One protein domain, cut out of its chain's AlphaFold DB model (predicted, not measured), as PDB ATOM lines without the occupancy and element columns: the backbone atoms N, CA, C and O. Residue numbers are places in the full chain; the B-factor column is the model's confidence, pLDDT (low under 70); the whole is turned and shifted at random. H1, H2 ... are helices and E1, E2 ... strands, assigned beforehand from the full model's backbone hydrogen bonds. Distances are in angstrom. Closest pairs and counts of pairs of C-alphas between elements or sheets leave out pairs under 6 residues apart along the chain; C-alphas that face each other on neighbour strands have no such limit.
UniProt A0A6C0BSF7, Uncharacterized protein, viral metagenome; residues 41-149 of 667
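What this domain is: This is residues 41 to 149 of the 667 residues of an uncharacterized protein of viral metagenome (UniProt A0A6C0BSF7). A strongly twisted sheet of four strands, E1 E2 E4 E3, has helices on both faces: H1 covers the edge strand E3 on one face, and H3 stands up from the other over E4. H2 packs steeply on H3, away from the sheet, and long loops close the two links that lead into and out of H3. The printed part has 109 residues with three named helices and four named strands, in the order E1 E2 H1 H2 H3 E3 E4; the sheet is antiparallel throughout and the class is mixed. The whole is compact and rounded, with a radius of gyration of the C-alphas of 13.1 A and spans of 34 by 32 by 30 A.

How they stand to each other: Start with the hairpin of E1, residues 41 to 46, and E2, residues 49 to 55, where N 44 and O 51 are 2.9 A apart, within hydrogen-bond range. On the other side of E2 find E4, residues 143 to 148, antiparallel to it at 153 degrees, with N 54 and O 145 2.8 A apart. E4 forms a second hairpin with the edge strand E3, residues 131 to 134; N 133 and O 144 are 2.9 A apart. From edge to edge the strands' lines turn by 87 degrees. H1, residues 61 to 70, is on the sheet at a height over the sheet of 8.2 A, over E3 and slantwise to it at 50 degrees on the local plane; their closest C-alphas, of Trp 64 and Trp 132, are 5.2 A apart. H3, residues 106 to 118, is on the sheet over E4 at a height of 9.5 A and only just stands up from it, rising 40.4 degrees. With H1 on one face and H3 on the other, the domain has three layers, a sheet between helices. H2, residues 72 to 81, is not on the sheet; it touches H3 at a steep tilt of 65 degrees, opposite ways, closest at the C-alphas of Val 74 and Ala 115, 5.4 A. H1 and H3 are apart. In H1, H2 and H3 every O i to N i+4 pair is within hydrogen-bond range.

Where its parts are: Find C-alpha 41 at (23.442, 2.589, -43.366), where E1 begins its 16.0 A; E2 then runs 19.3 A. H1 covers 14.1 A and H2 14.3 A. H3, the longest helix, runs 18.5 A from C-alpha 106 at (11.718, 8.994, -35.056). E3 spans 10.3 A, and E4 runs 17.0 A to C-alpha 148 at (16.854, 12.666, -46.420).

The domain as a whole: The C-alphas farthest apart, of Val 62 and Glu 99, are 35.6 A apart. The printed part has no cut. Two links are long: residues 82 to 105 and 119 to 130. The mean pLDDT of the printed part is 72.2; look for values under 70 at residues 56 to 62, 82 to 94, 124 to 130 and 137 to 142, among others.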
ATOM      1  N   GLU A  41      24.646   1.842 -42.994       80.50
ATOM      2  CA  GLU A  41      23.442   2.589 -43.366       80.50
ATOM      3  C   GLU A  41      22.188   1.892 -42.816       80.50
ATOM      4  O   GLU A  41      21.981   0.702 -43.051       80.50
ATOM      5  N   LYS A  42      21.314   2.640 -42.134       81.81
ATOM      6  CA  LYS A  42      19.925   2.253 -41.853       81.81
ATOM      7  C   LYS A  42      18.995   3.189 -42.624       81.81
ATOM      8  O   LYS A  42      19.145   4.406 -42.536       81.81
ATOM      9  N   ARG A  43      18.026   2.637 -43.360       82.88
ATOM     10  CA  ARG A  43      16.904   3.407 -43.922       82.88
ATOM     11  C   ARG A  43      15.748   3.436 -42.930       82.88
ATOM     12  O   ARG A  43      15.553   2.468 -42.196       82.88
ATOM     13  N   MET A  44      15.007   4.537 -42.902       82.19
ATOM     14  CA  MET A  44      13.863   4.719 -42.012       82.19
ATOM     15  C   MET A  44      12.848   5.673 -42.645       82.19
ATOM     16  O   MET A  44      13.245   6.649 -43.283       82.19
ATOM     17  N   ILE A  45      11.559   5.399 -42.461       81.56
ATOM     18  CA  ILE A  45      10.466   6.275 -42.894       81.56
ATOM     19  C   ILE A  45       9.950   7.012 -41.654       81.56
ATOM     20  O   ILE A  45       9.755   6.390 -40.615       81.56
ATOM     21  N   VAL A  46       9.760   8.330 -41.748       80.50
ATOM     22  CA  VAL A  46       9.148   9.148 -40.687       80.50
ATOM     23  C   VAL A  46       8.133  10.088 -41.321       80.50
ATOM     24  O   VAL A  46       8.503  10.982 -42.081       80.50
ATOM     25  N   ASP A  47       6.854   9.880 -41.008       80.56
ATOM     26  CA  ASP A  47       5.704  10.616 -41.554       80.56
ATOM     27  C   ASP A  47       5.753  10.697 -43.096       80.56
ATOM     28  O   ASP A  47       5.857  11.779 -43.675       80.56
ATOM     29  N   ASP A  48       5.786   9.539 -43.762       79.19
ATOM     30  CA  ASP A  48       5.911   9.363 -45.222       79.19
ATOM     31  C   ASP A  48       7.208   9.896 -45.877       79.19
ATOM     32  O   ASP A  48       7.335   9.882 -47.101       79.19
ATOM     33  N   HIS A  49       8.205  10.344 -45.100       75.81
ATOM     34  CA  HIS A  49       9.494  10.826 -45.623       75.81
ATOM     35  C   HIS A  49      10.615   9.789 -45.408       75.81
ATOM     36  O   HIS A  49      10.820   9.321 -44.288       75.81
ATOM     37  N   GLU A  50      11.392   9.468 -46.452       81.00
ATOM     38  CA  GLU A  50      12.541   8.544 -46.373       81.00
ATOM     39  C   GLU A  50      13.853   9.224 -45.928       81.00
ATOM     40  O   GLU A  50      14.345  10.173 -46.554       81.00
ATOM     41  N   TYR A  51      14.487   8.648 -44.903       81.50
ATOM     42  CA  TYR A  51      15.781   9.056 -44.352       81.50
ATOM     43  C   TYR A  51      16.807   7.916 -44.382       81.50
ATOM     44  O   TYR A  51      16.473   6.747 -44.181       81.50
ATOM     45  N   VAL A  52      18.084   8.268 -44.556       83.06
ATOM     46  CA  VAL A  52      19.227   7.417 -44.204       83.06
ATOM     47  C   VAL A  52      19.875   7.937 -42.929       83.06
ATOM     48  O   VAL A  52      20.235   9.111 -42.819       83.06
ATOM     49  N   ILE A  53      20.078   7.010 -42.001       84.19
ATOM     50  CA  ILE A  53      20.868   7.152 -40.787       84.19
ATOM     51  C   ILE A  53      22.189   6.417 -41.034       84.19
ATOM     52  O   ILE A  53      22.199   5.206 -41.249       84.19
ATOM     53  N   LEU A  54      23.307   7.138 -41.012       80.50
ATOM     54  CA  LEU A  54      24.644   6.551 -41.059       80.50
ATOM     55  C   LEU A  54      25.176   6.382 -39.639       80.50
ATOM     56  O   LEU A  54      25.365   7.369 -38.921       80.50
ATOM     57  N   LEU A  55      25.452   5.136 -39.265       76.00
ATOM     58  CA  LEU A  55      26.218   4.777 -38.078       76.00
ATOM     59  C   LEU A  55      27.695   4.638 -38.489       76.00
ATOM     60  O   LEU A  55      28.053   3.625 -39.103       76.00
ATOM     61  N   PRO A  56      28.547   5.641 -38.204       68.62
ATOM     62  CA  PRO A  56      29.937   5.634 -38.641       68.62
ATOM     63  C   PRO A  56      30.762   4.582 -37.895       68.62
ATOM     64  O   PRO A  56      30.527   4.287 -36.721       68.62
ATOM     65  N   SER A  57      31.784   4.048 -38.551       60.50
ATOM     66  CA  SER A  57      32.665   3.020 -37.992       60.50
ATOM     67  C   SER A  57      33.740   3.545 -37.025       60.50
ATOM     68  O   SER A  57      34.525   2.750 -36.504       60.50
ATOM     69  N   GLY A  58      33.785   4.857 -36.766       62.50
ATOM     70  CA  GLY A  58      34.777   5.522 -35.912       62.50
ATOM     71  C   GLY A  58      34.262   6.821 -35.275       62.50
ATOM     72  O   GLY A  58      33.097   7.192 -35.420       62.50
ATOM     73  N   THR A  59      35.127   7.533 -34.551       63.88
ATOM     74  CA  THR A  59      34.800   8.830 -33.929       63.88
ATOM     75  C   THR A  59      34.646   9.932 -34.984       63.88
ATOM     76  O   THR A  59      35.387   9.982 -35.962       63.88
ATOM     77  N   GLN A  60      33.655  10.814 -34.810       69.44
ATOM     78  CA  GLN A  60      33.268  11.831 -35.809       69.44
ATOM     79  C   GLN A  60      33.118  13.240 -35.200       69.44
ATOM     80  O   GLN A  60      32.352  14.074 -35.683       69.44
ATOM     81  N   ASN A  61      33.841  13.521 -34.111       66.50
ATOM     82  CA  ASN A  61      33.716  14.777 -33.360       66.50
ATOM     83  C   ASN A  61      34.020  16.008 -34.236       66.50
ATOM     84  O   ASN A  61      33.339  17.023 -34.132       66.50
ATOM     85  N   VAL A  62      34.994  15.909 -35.150       68.81
ATOM     86  CA  VAL A  62      35.369  16.994 -36.079       68.81
ATOM     87  C   VAL A  62      34.250  17.283 -37.088       68.81
ATOM     88  O   VAL A  62      34.007  18.435 -37.447       68.81
ATOM     89  N   GLN A  63      33.557  16.244 -37.548       72.31
ATOM     90  CA  GLN A  63      32.430  16.317 -38.470       72.31
ATOM     91  C   GLN A  63      31.198  16.904 -37.765       72.31
ATOM     92  O   GLN A  63      30.518  17.755 -38.337       72.31
ATOM     93  N   TRP A  64      30.966  16.525 -36.504       75.94
ATOM     94  CA  TRP A  64      29.919  17.095 -35.657       75.94
ATOM     95  C   TRP A  64      30.144  18.582 -35.357       75.94
ATOM     96  O   TRP A  64      29.231  19.372 -35.584       75.94
ATOM     97  N   SER A  65      31.353  19.007 -34.969       71.62
ATOM     98  CA  SER A  65      31.654  20.436 -34.767       71.62
ATOM     99  C   SER A  65      31.430  21.255 -36.045       71.62
ATOM    100  O   SER A  65      30.753  22.280 -36.013       71.62
ATOM    101  N   LYS A  66      31.884  20.755 -37.204       75.75
ATOM    102  CA  LYS A  66      31.629  21.388 -38.514       75.75
ATOM    103  C   LYS A  66      30.139  21.420 -38.881       75.75
ATOM    104  O   LYS A  66      29.693  22.346 -39.555       75.75
ATOM    105  N   SER A  67      29.355  20.439 -38.431       78.69
ATOM    106  CA  SER A  67      27.889  20.449 -38.543       78.69
ATOM    107  C   SER A  67      27.278  21.556 -37.686       78.69
ATOM    108  O   SER A  67      26.449  22.315 -38.184       78.69
ATOM    109  N   GLN A  68      27.716  21.689 -36.429       77.00
ATOM    110  CA  GLN A  68      27.259  22.741 -35.517       77.00
ATOM    111  C   GLN A  68      27.612  24.150 -35.999       77.00
ATOM    112  O   GLN A  68      26.815  25.061 -35.812       77.00
ATOM    113  N   GLU A  69      28.752  24.332 -36.665       76.81
ATOM    114  CA  GLU A  69      29.094  25.588 -37.339       76.81
ATOM    115  C   GLU A  69      28.188  25.837 -38.559       76.81
ATOM    116  O   GLU A  69      27.559  26.891 -38.656       76.81
ATOM    117  N   LYS A  70      28.065  24.855 -39.468       78.06
ATOM    118  CA  LYS A  70      27.295  24.976 -40.723       78.06
ATOM    119  C   LYS A  70      25.797  25.203 -40.500       78.06
ATOM    120  O   LYS A  70      25.184  25.984 -41.220       78.06
ATOM    121  N   PHE A  71      25.205  24.502 -39.538       79.25
ATOM    122  CA  PHE A  71      23.768  24.521 -39.254       79.25
ATOM    123  C   PHE A  71      23.462  25.169 -37.898       79.25
ATOM    124  O   PHE A  71      22.487  24.799 -37.244       79.25
ATOM    125  N   LYS A  72      24.293  26.127 -37.457       81.56
ATOM    126  CA  LYS A  72      24.222  26.730 -36.116       81.56
ATOM    127  C   LYS A  72      22.804  27.123 -35.699       81.56
ATOM    128  O   LYS A  72      22.361  26.706 -34.636       81.56
ATOM    129  N   SER A  73      22.073  27.853 -36.543       81.94
ATOM    130  CA  SER A  73      20.701  28.282 -36.245       81.94
ATOM    131  C   SER A  73      19.717  27.120 -36.074       81.94
ATOM    132  O   SER A  73      18.775  27.256 -35.304       81.94
ATOM    133  N   VAL A  74      19.940  25.964 -36.712       82.06
ATOM    134  CA  VAL A  74      19.126  24.749 -36.516       82.06
ATOM    135  C   VAL A  74      19.399  24.139 -35.140       82.06
ATOM    136  O   VAL A  74      18.460  23.797 -34.429       82.06
ATOM    137  N   TYR A  75      20.665  24.053 -34.717       80.69
ATOM    138  CA  TYR A  75      21.012  23.600 -33.361       80.69
ATOM    139  C   TYR A  75      20.605  24.611 -32.280       80.69
ATOM    140  O   TYR A  75      20.247  24.207 -31.177       80.69
ATOM    141  N   ASP A  76      20.639  25.912 -32.572       80.38
ATOM    142  CA  ASP A  76      20.096  26.951 -31.694       80.38
ATOM    143  C   ASP A  76      18.570  26.804 -31.579       80.38
ATOM    144  O   ASP A  76      18.059  26.752 -30.463       80.38
ATOM    145  N   LYS A  77      17.853  26.612 -32.697       82.31
ATOM    146  CA  LYS A  77      16.394  26.436 -32.704       82.31
ATOM    147  C   LYS A  77      15.948  25.152 -32.005       82.31
ATOM    148  O   LYS A  77      15.030  25.210 -31.200       82.31
ATOM    149  N   LEU A  78      16.640  24.029 -32.222       78.50
ATOM    150  CA  LEU A  78      16.407  22.780 -31.481       78.50
ATOM    151  C   LEU A  78      16.622  22.949 -29.971       78.50
ATOM    152  O   LEU A  78      15.876  22.378 -29.176       78.50
ATOM    153  N   ARG A  79      17.646  23.713 -29.563       76.31
ATOM    154  CA  ARG A  79      17.904  24.009 -28.145       76.31
ATOM    155  C   ARG A  79      16.854  24.943 -27.550       76.31
ATOM    156  O   ARG A  79      16.524  24.764 -26.387       76.31
ATOM    157  N   GLU A  80      16.325  25.885 -28.325       74.50
ATOM    158  CA  GLU A  80      15.227  26.770 -27.924       74.50
ATOM    159  C   GLU A  80      13.909  25.992 -27.761       74.50
ATOM    160  O   GLU A  80      13.329  25.996 -26.680       74.50
ATOM    161  N   THR A  81      13.465  25.244 -28.779       71.69
ATOM    162  CA  THR A  81      12.176  24.516 -28.759       71.69
ATOM    163  C   THR A  81      12.127  23.345 -27.778       71.69
ATOM    164  O   THR A  81      11.057  22.778 -27.543       71.69
ATOM    165  N   HIS A  82      13.269  22.944 -27.218       67.12
ATOM    166  CA  HIS A  82      13.375  21.877 -26.219       67.12
ATOM    167  C   HIS A  82      14.093  22.329 -24.935       67.12
ATOM    168  O   HIS A  82      14.497  21.481 -24.139       67.12
ATOM    169  N   ALA A  83      14.224  23.647 -24.718       58.81
ATOM    170  CA  ALA A  83      14.958  24.239 -23.598       58.81
ATOM    171  C   ALA A  83      14.489  23.716 -22.232       58.81
ATOM    172  O   ALA A  83      15.310  23.296 -21.417       58.81
ATOM    173  N   ASP A  84      13.172  23.642 -22.031       53.88
ATOM    174  CA  ASP A  84      12.528  23.231 -20.773       53.88
ATOM    175  C   ASP A  84      12.824  21.776 -20.370       53.88
ATOM    176  O   ASP A  84      12.525  21.354 -19.254       53.88
ATOM    177  N   LYS A  85      13.412  20.993 -21.282       54.44
ATOM    178  CA  LYS A  85      13.786  19.589 -21.084       54.44
ATOM    179  C   LYS A  85      15.315  19.388 -20.988       54.44
ATOM    180  O   LYS A  85      15.763  18.260 -20.797       54.44
ATOM    181  N   LEU A  86      16.132  20.444 -21.115       45.12
ATOM    182  CA  LEU A  86      17.606  20.377 -21.118       45.12
ATOM    183  C   LEU A  86      18.223  20.390 -19.706       45.12
ATOM    184  O   LEU A  86      18.701  21.421 -19.229       45.12
ATOM    185  N   THR A  87      18.350  19.229 -19.064       40.06
ATOM    186  CA  THR A  87      19.223  19.087 -17.886       40.06
ATOM    187  C   THR A  87      20.698  18.957 -18.301       40.06
ATOM    188  O   THR A  87      21.100  18.023 -18.987       40.06
ATOM    189  N   GLY A  88      21.544  19.910 -17.890       38.16
ATOM    190  CA  GLY A  88      23.012  19.830 -18.035       38.16
ATOM    191  C   GLY A  88      23.623  20.383 -19.336       38.16
ATOM    192  O   GLY A  88      24.827  20.629 -19.374       38.16
ATOM    193  N   GLY A  89      22.816  20.671 -20.362       42.00
ATOM    194  CA  GLY A  89      23.223  21.446 -21.544       42.00
ATOM    195  C   GLY A  89      23.885  20.669 -22.698       42.00
ATOM    196  O   GLY A  89      24.384  19.557 -22.546       42.00
ATOM    197  N   ILE A  90      23.872  21.306 -23.882       44.84
ATOM    198  CA  ILE A  90      24.314  20.842 -25.224       44.84
ATOM    199  C   ILE A  90      23.620  19.570 -25.746       44.84
ATOM    200  O   ILE A  90      23.189  19.556 -26.898       44.84
ATOM    201  N   ASN A  91      23.498  18.522 -24.935       53.69
ATOM    202  CA  ASN A  91      22.779  17.301 -25.274       53.69
ATOM    203  C   ASN A  91      21.273  17.556 -25.281       53.69
ATOM    204  O   ASN A  91      20.696  17.841 -24.235       53.69
ATOM    205  N   LEU A  92      20.640  17.400 -26.443       58.16
ATOM    206  CA  LEU A  92      19.185  17.335 -26.532       58.16
ATOM    207  C   LEU A  92      18.657  16.137 -25.718       58.16
ATOM    208  O   LEU A  92      19.289  15.072 -25.735       58.16
ATOM    209  N   PRO A  93      17.535  16.305 -24.999       59.75
ATOM    210  CA  PRO A  93      16.960  15.258 -24.166       59.75
ATOM    211  C   PRO A  93      16.233  14.248 -25.048       59.75
ATOM    212  O   PRO A  93      15.781  14.606 -26.136       59.75
ATOM    213  N   GLU A  94      16.094  13.002 -24.590       61.84
ATOM    214  CA  GLU A  94      15.295  12.005 -25.311       61.84
ATOM    215  C   GLU A  94      13.849  12.507 -25.436       61.84
ATOM    216  O   GLU A  94      13.209  12.882 -24.450       61.84
ATOM    217  N   LEU A  95      13.364  12.598 -26.674       71.00
ATOM    218  CA  LEU A  95      12.008  13.045 -26.960       71.00
ATOM    219  C   LEU A  95      11.058  11.849 -26.812       71.00
ATOM    220  O   LEU A  95      11.400  10.756 -27.265       71.00
ATOM    221  N   PRO A  96       9.876  12.028 -26.193       71.06
ATOM    222  CA  PRO A  96       8.923  10.939 -26.048       71.06
ATOM    223  C   PRO A  96       8.486  10.439 -27.428       71.06
ATOM    224  O   PRO A  96       8.171  11.237 -28.312       71.06
ATOM    225  N   MET A  97       8.473   9.118 -27.585       74.62
ATOM    226  CA  MET A  97       7.907   8.449 -28.753       74.62
ATOM    227  C   MET A  97       6.391   8.663 -28.786       74.62
ATOM    228  O   MET A  97       5.732   8.622 -27.745       74.62
ATOM    229  N   ALA A  98       5.852   8.896 -29.979       73.19
ATOM    230  CA  ALA A  98       4.418   8.890 -30.225       73.19
ATOM    231  C   ALA A  98       3.896   7.453 -30.406       73.19
ATOM    232  O   ALA A  98       4.653   6.518 -30.676       73.19
ATOM    233  N   GLU A  99       2.581   7.283 -30.286       60.31
ATOM    234  CA  GLU A  99       1.911   6.038 -30.656       60.31
ATOM    235  C   GLU A  99       2.073   5.809 -32.171       60.31
ATOM    236  O   GLU A  99       1.692   6.659 -32.975       60.31
ATOM    237  N   GLY A 100       2.710   4.694 -32.551       63.66
ATOM    238  CA  GLY A 100       3.119   4.409 -33.935       63.66
ATOM    239  C   GLY A 100       4.580   4.742 -34.294       63.66
ATOM    240  O   GLY A 100       4.945   4.624 -35.460       63.66
ATOM    241  N   ASP A 101       5.434   5.134 -33.339       76.38
ATOM    242  CA  ASP A 101       6.871   5.326 -33.603       76.38
ATOM    243  C   ASP A 101       7.669   4.008 -33.513       76.38
ATOM    244  O   ASP A 101       7.948   3.513 -32.424       76.38
ATOM    245  N   ASP A 102       8.135   3.494 -34.656       74.06
ATOM    246  CA  ASP A 102       8.938   2.255 -34.746       74.06
ATOM    247  C   ASP A 102      10.381   2.367 -34.198       74.06
ATOM    248  O   ASP A 102      11.094   1.366 -34.080       74.06
ATOM    249  N   ASP A 103      10.876   3.577 -33.909       83.88
ATOM    250  CA  ASP A 103      12.277   3.810 -33.537       83.88
ATOM    251  C   ASP A 103      12.447   5.027 -32.615       83.88
ATOM    252  O   ASP A 103      11.809   6.067 -32.789       83.88
ATOM    253  N   LYS A 104      13.391   4.937 -31.671       80.50
ATOM    254  CA  LYS A 104      13.764   6.038 -30.769       80.50
ATOM    255  C   LYS A 104      14.208   7.307 -31.502       80.50
ATOM    256  O   LYS A 104      14.074   8.395 -30.956       80.50
ATOM    257  N   LEU A 105      14.760   7.200 -32.711       82.56
ATOM    258  CA  LEU A 105      15.225   8.343 -33.499       82.56
ATOM    259  C   LEU A 105      14.082   9.059 -34.249       82.56
ATOM    260  O   LEU A 105      14.270  10.194 -34.689       82.56
ATOM    261  N   THR A 106      12.899   8.446 -34.365       82.62
ATOM    262  CA  THR A 106      11.718   8.994 -35.056       82.62
ATOM    263  C   THR A 106      11.278  10.370 -34.526       82.62
ATOM    264  O   THR A 106      11.282  11.323 -35.316       82.62
ATOM    265  N   PRO A 107      10.993  10.569 -33.219       81.12
ATOM    266  CA  PRO A 107      10.600  11.886 -32.704       81.12
ATOM    267  C   PRO A 107      11.719  12.935 -32.840       81.12
ATOM    268  O   PRO A 107      11.445  14.119 -33.043       81.12
ATOM    269  N   HIS A 108      12.988  12.513 -32.825       82.94
ATOM    270  CA  HIS A 108      14.129  13.398 -33.070       82.94
ATOM    271  C   HIS A 108      14.229  13.844 -34.532       82.94
ATOM    272  O   HIS A 108      14.511  15.013 -34.791       82.94
ATOM    273  N   ILE A 109      13.944  12.963 -35.493       84.19
ATOM    274  CA  ILE A 109      13.881  13.318 -36.917       84.19
ATOM    275  C   ILE A 109      12.741  14.307 -37.189       84.19
ATOM    276  O   ILE A 109      12.958  15.271 -37.928       84.19
ATOM    277  N   ARG A 110      11.580  14.166 -36.528       84.00
ATOM    278  CA  ARG A 110      10.504  15.177 -36.581       84.00
ATOM    279  C   ARG A 110      10.966  16.541 -36.065       84.00
ATOM    280  O   ARG A 110      10.766  17.545 -36.746       84.00
ATOM    281  N   ALA A 111      11.625  16.580 -34.905       82.31
ATOM    282  CA  ALA A 111      12.156  17.817 -34.329       82.31
ATOM    283  C   ALA A 111      13.208  18.486 -35.232       82.31
ATOM    284  O   ALA A 111      13.144  19.692 -35.472       82.31
ATOM    285  N   ILE A 112      14.140  17.707 -35.795       84.19
ATOM    286  CA  ILE A 112      15.146  18.206 -36.744       84.19
ATOM    287  C   ILE A 112      14.464  18.767 -38.003       84.19
ATOM    288  O   ILE A 112      14.798  19.877 -38.420       84.19
ATOM    289  N   ARG A 113      13.461  18.066 -38.563       82.94
ATOM    290  CA  ARG A 113      12.658  18.566 -39.696       82.94
ATOM    291  C   ARG A 113      12.032  19.920 -39.372       82.94
ATOM    292  O   ARG A 113      12.162  20.847 -40.169       82.94
ATOM    293  N   GLN A 114      11.397  20.041 -38.206       82.00
ATOM    294  CA  GLN A 114      10.745  21.281 -37.791       82.00
ATOM    295  C   GLN A 114      11.753  22.422 -37.624       82.00
ATOM    296  O   GLN A 114      11.526  23.505 -38.147       82.00
ATOM    297  N   ALA A 115      12.912  22.182 -37.005       82.75
ATOM    298  CA  ALA A 115      13.941  23.209 -36.850       82.75
ATOM    299  C   ALA A 115      14.524  23.695 -38.194       82.75
ATOM    300  O   ALA A 115      14.825  24.881 -38.335       82.75
ATOM    301  N   PHE A 116      14.646  22.826 -39.208       82.31
ATOM    302  CA  PHE A 116      15.002  23.248 -40.572       82.31
ATOM    303  C   PHE A 116      13.897  24.096 -41.231       82.31
ATOM    304  O   PHE A 116      14.205  25.096 -41.882       82.31
ATOM    305  N   VAL A 117      12.620  23.746 -41.028       80.31
ATOM    306  CA  VAL A 117      11.464  24.526 -41.513       80.31
ATOM    307  C   VAL A 117      11.389  25.902 -40.837       80.31
ATOM    308  O   VAL A 117      11.292  26.913 -41.532       80.31
ATOM    309  N   ASP A 118      11.498  25.953 -39.508       77.31
ATOM    310  CA  ASP A 118      11.425  27.171 -38.691       77.31
ATOM    311  C   ASP A 118      12.556  28.158 -39.006       77.31
ATOM    312  O   ASP A 118      12.334  29.363 -39.094       77.31
ATOM    313  N   THR A 119      13.779  27.651 -39.195       78.50
ATOM    314  CA  THR A 119      14.945  28.477 -39.557       78.50
ATOM    315  C   THR A 119      14.972  28.867 -41.033       78.50
ATOM    316  O   THR A 119      15.824  29.661 -41.434       78.50
ATOM    317  N   GLY A 120      14.079  28.306 -41.856       70.81
ATOM    318  CA  GLY A 120      14.092  28.491 -43.303       70.81
ATOM    319  C   GLY A 120      15.392  28.014 -43.955       70.81
ATOM    320  O   GLY A 120      15.808  28.592 -44.958       70.81
ATOM    321  N   LEU A 121      16.060  26.999 -43.395       72.00
ATOM    322  CA  LEU A 121      17.302  26.459 -43.944       72.00
ATOM    323  C   LEU A 121      17.070  25.193 -44.769       72.00
ATOM    324  O   LEU A 121      16.264  24.326 -44.443       72.00
ATOM    325  N   GLY A 122      17.870  25.058 -45.827       68.31
ATOM    326  CA  GLY A 122      17.902  23.851 -46.641       68.31
ATOM    327  C   GLY A 122      18.529  22.676 -45.901       68.31
ATOM    328  O   GLY A 122      19.751  22.619 -45.766       68.31
ATOM    329  N   TRP A 123      17.709  21.689 -45.528       70.44
ATOM    330  CA  TRP A 123      18.195  20.369 -45.095       70.44
ATOM    331  C   TRP A 123      18.867  19.588 -46.245       70.44
ATOM    332  O   TRP A 123      19.570  18.613 -46.005       70.44
ATOM    333  N   GLY A 124      18.720  20.035 -47.498       61.91
ATOM    334  CA  GLY A 124      19.341  19.406 -48.667       61.91
ATOM    335  C   GLY A 124      18.804  17.999 -48.947       61.91
ATOM    336  O   GLY A 124      17.719  17.638 -48.504       61.91
ATOM    337  N   SER A 125      19.561  17.214 -49.710       56.34
ATOM    338  CA  SER A 125      19.240  15.820 -50.044       56.34
ATOM    339  C   SER A 125      20.512  15.055 -50.403       56.34
ATOM    340  O   SER A 125      21.408  15.631 -51.025       56.34
ATOM    341  N   GLY A 126      20.580  13.771 -50.046       54.06
ATOM    342  CA  GLY A 126      21.743  12.925 -50.325       54.06
ATOM    343  C   GLY A 126      23.039  13.388 -49.643       54.06
ATOM    344  O   GLY A 126      23.034  14.132 -48.661       54.06
ATOM    345  N   ASP A 127      24.170  12.928 -50.174       51.62
ATOM    346  CA  ASP A 127      25.495  12.947 -49.532       51.62
ATOM    347  C   ASP A 127      26.073  14.338 -49.242       51.62
ATOM    348  O   ASP A 127      26.943  14.481 -48.375       51.62
ATOM    349  N   GLY A 128      25.580  15.371 -49.930       50.09
ATOM    350  CA  GLY A 128      25.944  16.769 -49.691       50.09
ATOM    351  C   GLY A 128      25.381  17.347 -48.384       50.09
ATOM    352  O   GLY A 128      25.916  18.340 -47.870       50.09
ATOM    353  N   CYS A 129      24.343  16.730 -47.804       59.41
ATOM    354  CA  CYS A 129      23.921  17.034 -46.442       59.41
ATOM    355  C   CYS A 129      24.421  15.979 -45.458       59.41
ATOM    356  O   CYS A 129      24.233  14.777 -45.637       59.41
ATOM    357  N   LYS A 130      25.057  16.463 -44.390       69.50
ATOM    358  CA  LYS A 130      25.518  15.645 -43.276       69.50
ATOM    359  C   LYS A 130      25.127  16.344 -41.977       69.50
ATOM    360  O   LYS A 130      25.900  17.162 -41.482       69.50
ATOM    361  N   PHE A 131      23.900  16.119 -41.500       79.62
ATOM    362  CA  PHE A 131      23.434  16.670 -40.227       79.62
ATOM    363  C   PHE A 131      23.776  15.691 -39.103       79.62
ATOM    364  O   PHE A 131      23.188  14.614 -38.987       79.62
ATOM    365  N   TRP A 132      24.758  16.065 -38.287       83.12
ATOM    366  CA  TRP A 132      25.293  15.198 -37.243       83.12
ATOM    367  C   TRP A 132      24.499  15.316 -35.943       83.12
ATOM    368  O   TRP A 132      24.418  16.387 -35.337       83.12
ATOM    369  N   TYR A 133      23.943  14.197 -35.494       79.75
ATOM    370  CA  TYR A 133      23.125  14.098 -34.291       79.75
ATOM    371  C   TYR A 133      23.740  13.118 -33.282       79.75
ATOM    372  O   TYR A 133      24.576  12.288 -33.643       79.75
ATOM    373  N   LYS A 134      23.363  13.217 -32.002       77.88
ATOM    374  CA  LYS A 134      23.816  12.288 -30.954       77.88
ATOM    375  C   LYS A 134      23.340  10.867 -31.277       77.88
ATOM    376  O   LYS A 134      22.186  10.673 -31.649       77.88
ATOM    377  N   ASN A 135      24.207   9.871 -31.119       76.75
ATOM    378  CA  ASN A 135      23.797   8.477 -31.253       76.75
ATOM    379  C   ASN A 135      22.896   8.073 -30.071       76.75
ATOM    380  O   ASN A 135      23.275   8.260 -28.915       76.75
ATOM    381  N   LEU A 136      21.706   7.539 -30.368       76.50
ATOM    382  CA  LEU A 136      20.745   7.041 -29.370       76.50
ATOM    383  C   LEU A 136      20.713   5.505 -29.278       76.50
ATOM    384  O   LEU A 136      20.026   4.954 -28.421       76.50
ATOM    385  N   TYR A 137      21.452   4.805 -30.146       68.25
ATOM    386  CA  TYR A 137      21.524   3.343 -30.157       68.25
ATOM    387  C   TYR A 137      22.690   2.815 -29.308       68.25
ATOM    388  O   TYR A 137      22.547   1.805 -28.620       68.25
ATOM    389  N   HIS A 138      23.848   3.488 -29.349       64.19
ATOM    390  CA  HIS A 138      25.082   3.063 -28.679       64.19
ATOM    391  C   HIS A 138      25.899   4.259 -28.164       64.19
ATOM    392  O   HIS A 138      25.902   5.325 -28.774       64.19
ATOM    393  N   ASN A 139      26.686   4.044 -27.103       60.12
ATOM    394  CA  ASN A 139      27.628   5.045 -26.573       60.12
ATOM    395  C   ASN A 139      28.793   5.354 -27.536       60.12
ATOM    396  O   ASN A 139      29.387   6.426 -27.460       60.12
ATOM    397  N   PHE A 140      29.121   4.427 -28.442       51.69
ATOM    398  CA  PHE A 140      30.099   4.614 -29.513       51.69
ATOM    399  C   PHE A 140      29.540   4.055 -30.835       51.69
ATOM    400  O   PHE A 140      28.992   2.950 -30.821       51.69
ATOM    401  N   PRO A 141      29.669   4.771 -31.969       60.88
ATOM    402  CA  PRO A 141      30.159   6.151 -32.098       60.88
ATOM    403  C   PRO A 141      29.250   7.146 -31.354       60.88
ATOM    404  O   PRO A 141      28.052   6.918 -31.253       60.88
ATOM    405  N   LEU A 142      29.806   8.253 -30.848       66.50
ATOM    406  CA  LEU A 142      29.045   9.267 -30.091       66.50
ATOM    407  C   LEU A 142      27.998  10.007 -30.944       66.50
ATOM    408  O   LEU A 142      26.994  10.496 -30.424       66.50
ATOM    409  N   PHE A 143      28.233  10.083 -32.255       75.75
ATOM    410  CA  PHE A 143      27.401  10.810 -33.208       75.75
ATOM    411  C   PHE A 143      27.098   9.947 -34.434       75.75
ATOM    412  O   PHE A 143      27.949   9.186 -34.896       75.75
ATOM    413  N   LEU A 144      25.891  10.111 -34.965       80.94
ATOM    414  CA  LEU A 144      25.412   9.545 -36.224       80.94
ATOM    415  C   LEU A 144      25.063  10.680 -37.197       80.94
ATOM    416  O   LEU A 144      24.926  11.837 -36.789       80.94
ATOM    417  N   ASN A 145      24.931  10.369 -38.482       83.62
ATOM    418  CA  ASN A 145      24.576  11.349 -39.510       83.62
ATOM    419  C   ASN A 145      23.197  11.031 -40.105       83.62
ATOM    420  O   ASN A 145      22.946   9.890 -40.486       83.62
ATOM    421  N   ILE A 146      22.322  12.035 -40.199       84.06
ATOM    422  CA  ILE A 146      20.952  11.920 -40.715       84.06
ATOM    423  C   ILE A 146      20.837  12.725 -42.020       84.06
ATOM    424  O   ILE A 146      21.078  13.935 -42.028       84.06
ATOM    425  N   ARG A 147      20.431  12.066 -43.116       83.19
ATOM    426  CA  ARG A 147      20.189  12.685 -44.437       83.19
ATOM    427  C   ARG A 147      18.847  12.217 -45.039       83.19
ATOM    428  O   ARG A 147      18.573  11.019 -44.987       83.19
ATOM    429  N   PRO A 148      18.011  13.094 -45.627       79.88
ATOM    430  CA  PRO A 148      16.854  12.666 -46.420       79.88
ATOM    431  C   PRO A 148      17.302  12.119 -47.786       79.88
ATOM    432  O   PRO A 148      18.280  12.609 -48.366       79.88
ATOM    433  N   ILE A 149      16.596  11.110 -48.309       67.50
ATOM    434  CA  ILE A 149      17.003  10.404 -49.539       67.50
ATOM    435  C   ILE A 149      16.728  11.245 -50.795       67.50
ATOM    436  O   ILE A 149      17.643  11.494 -51.579       67.50
TER     437      ILE A 149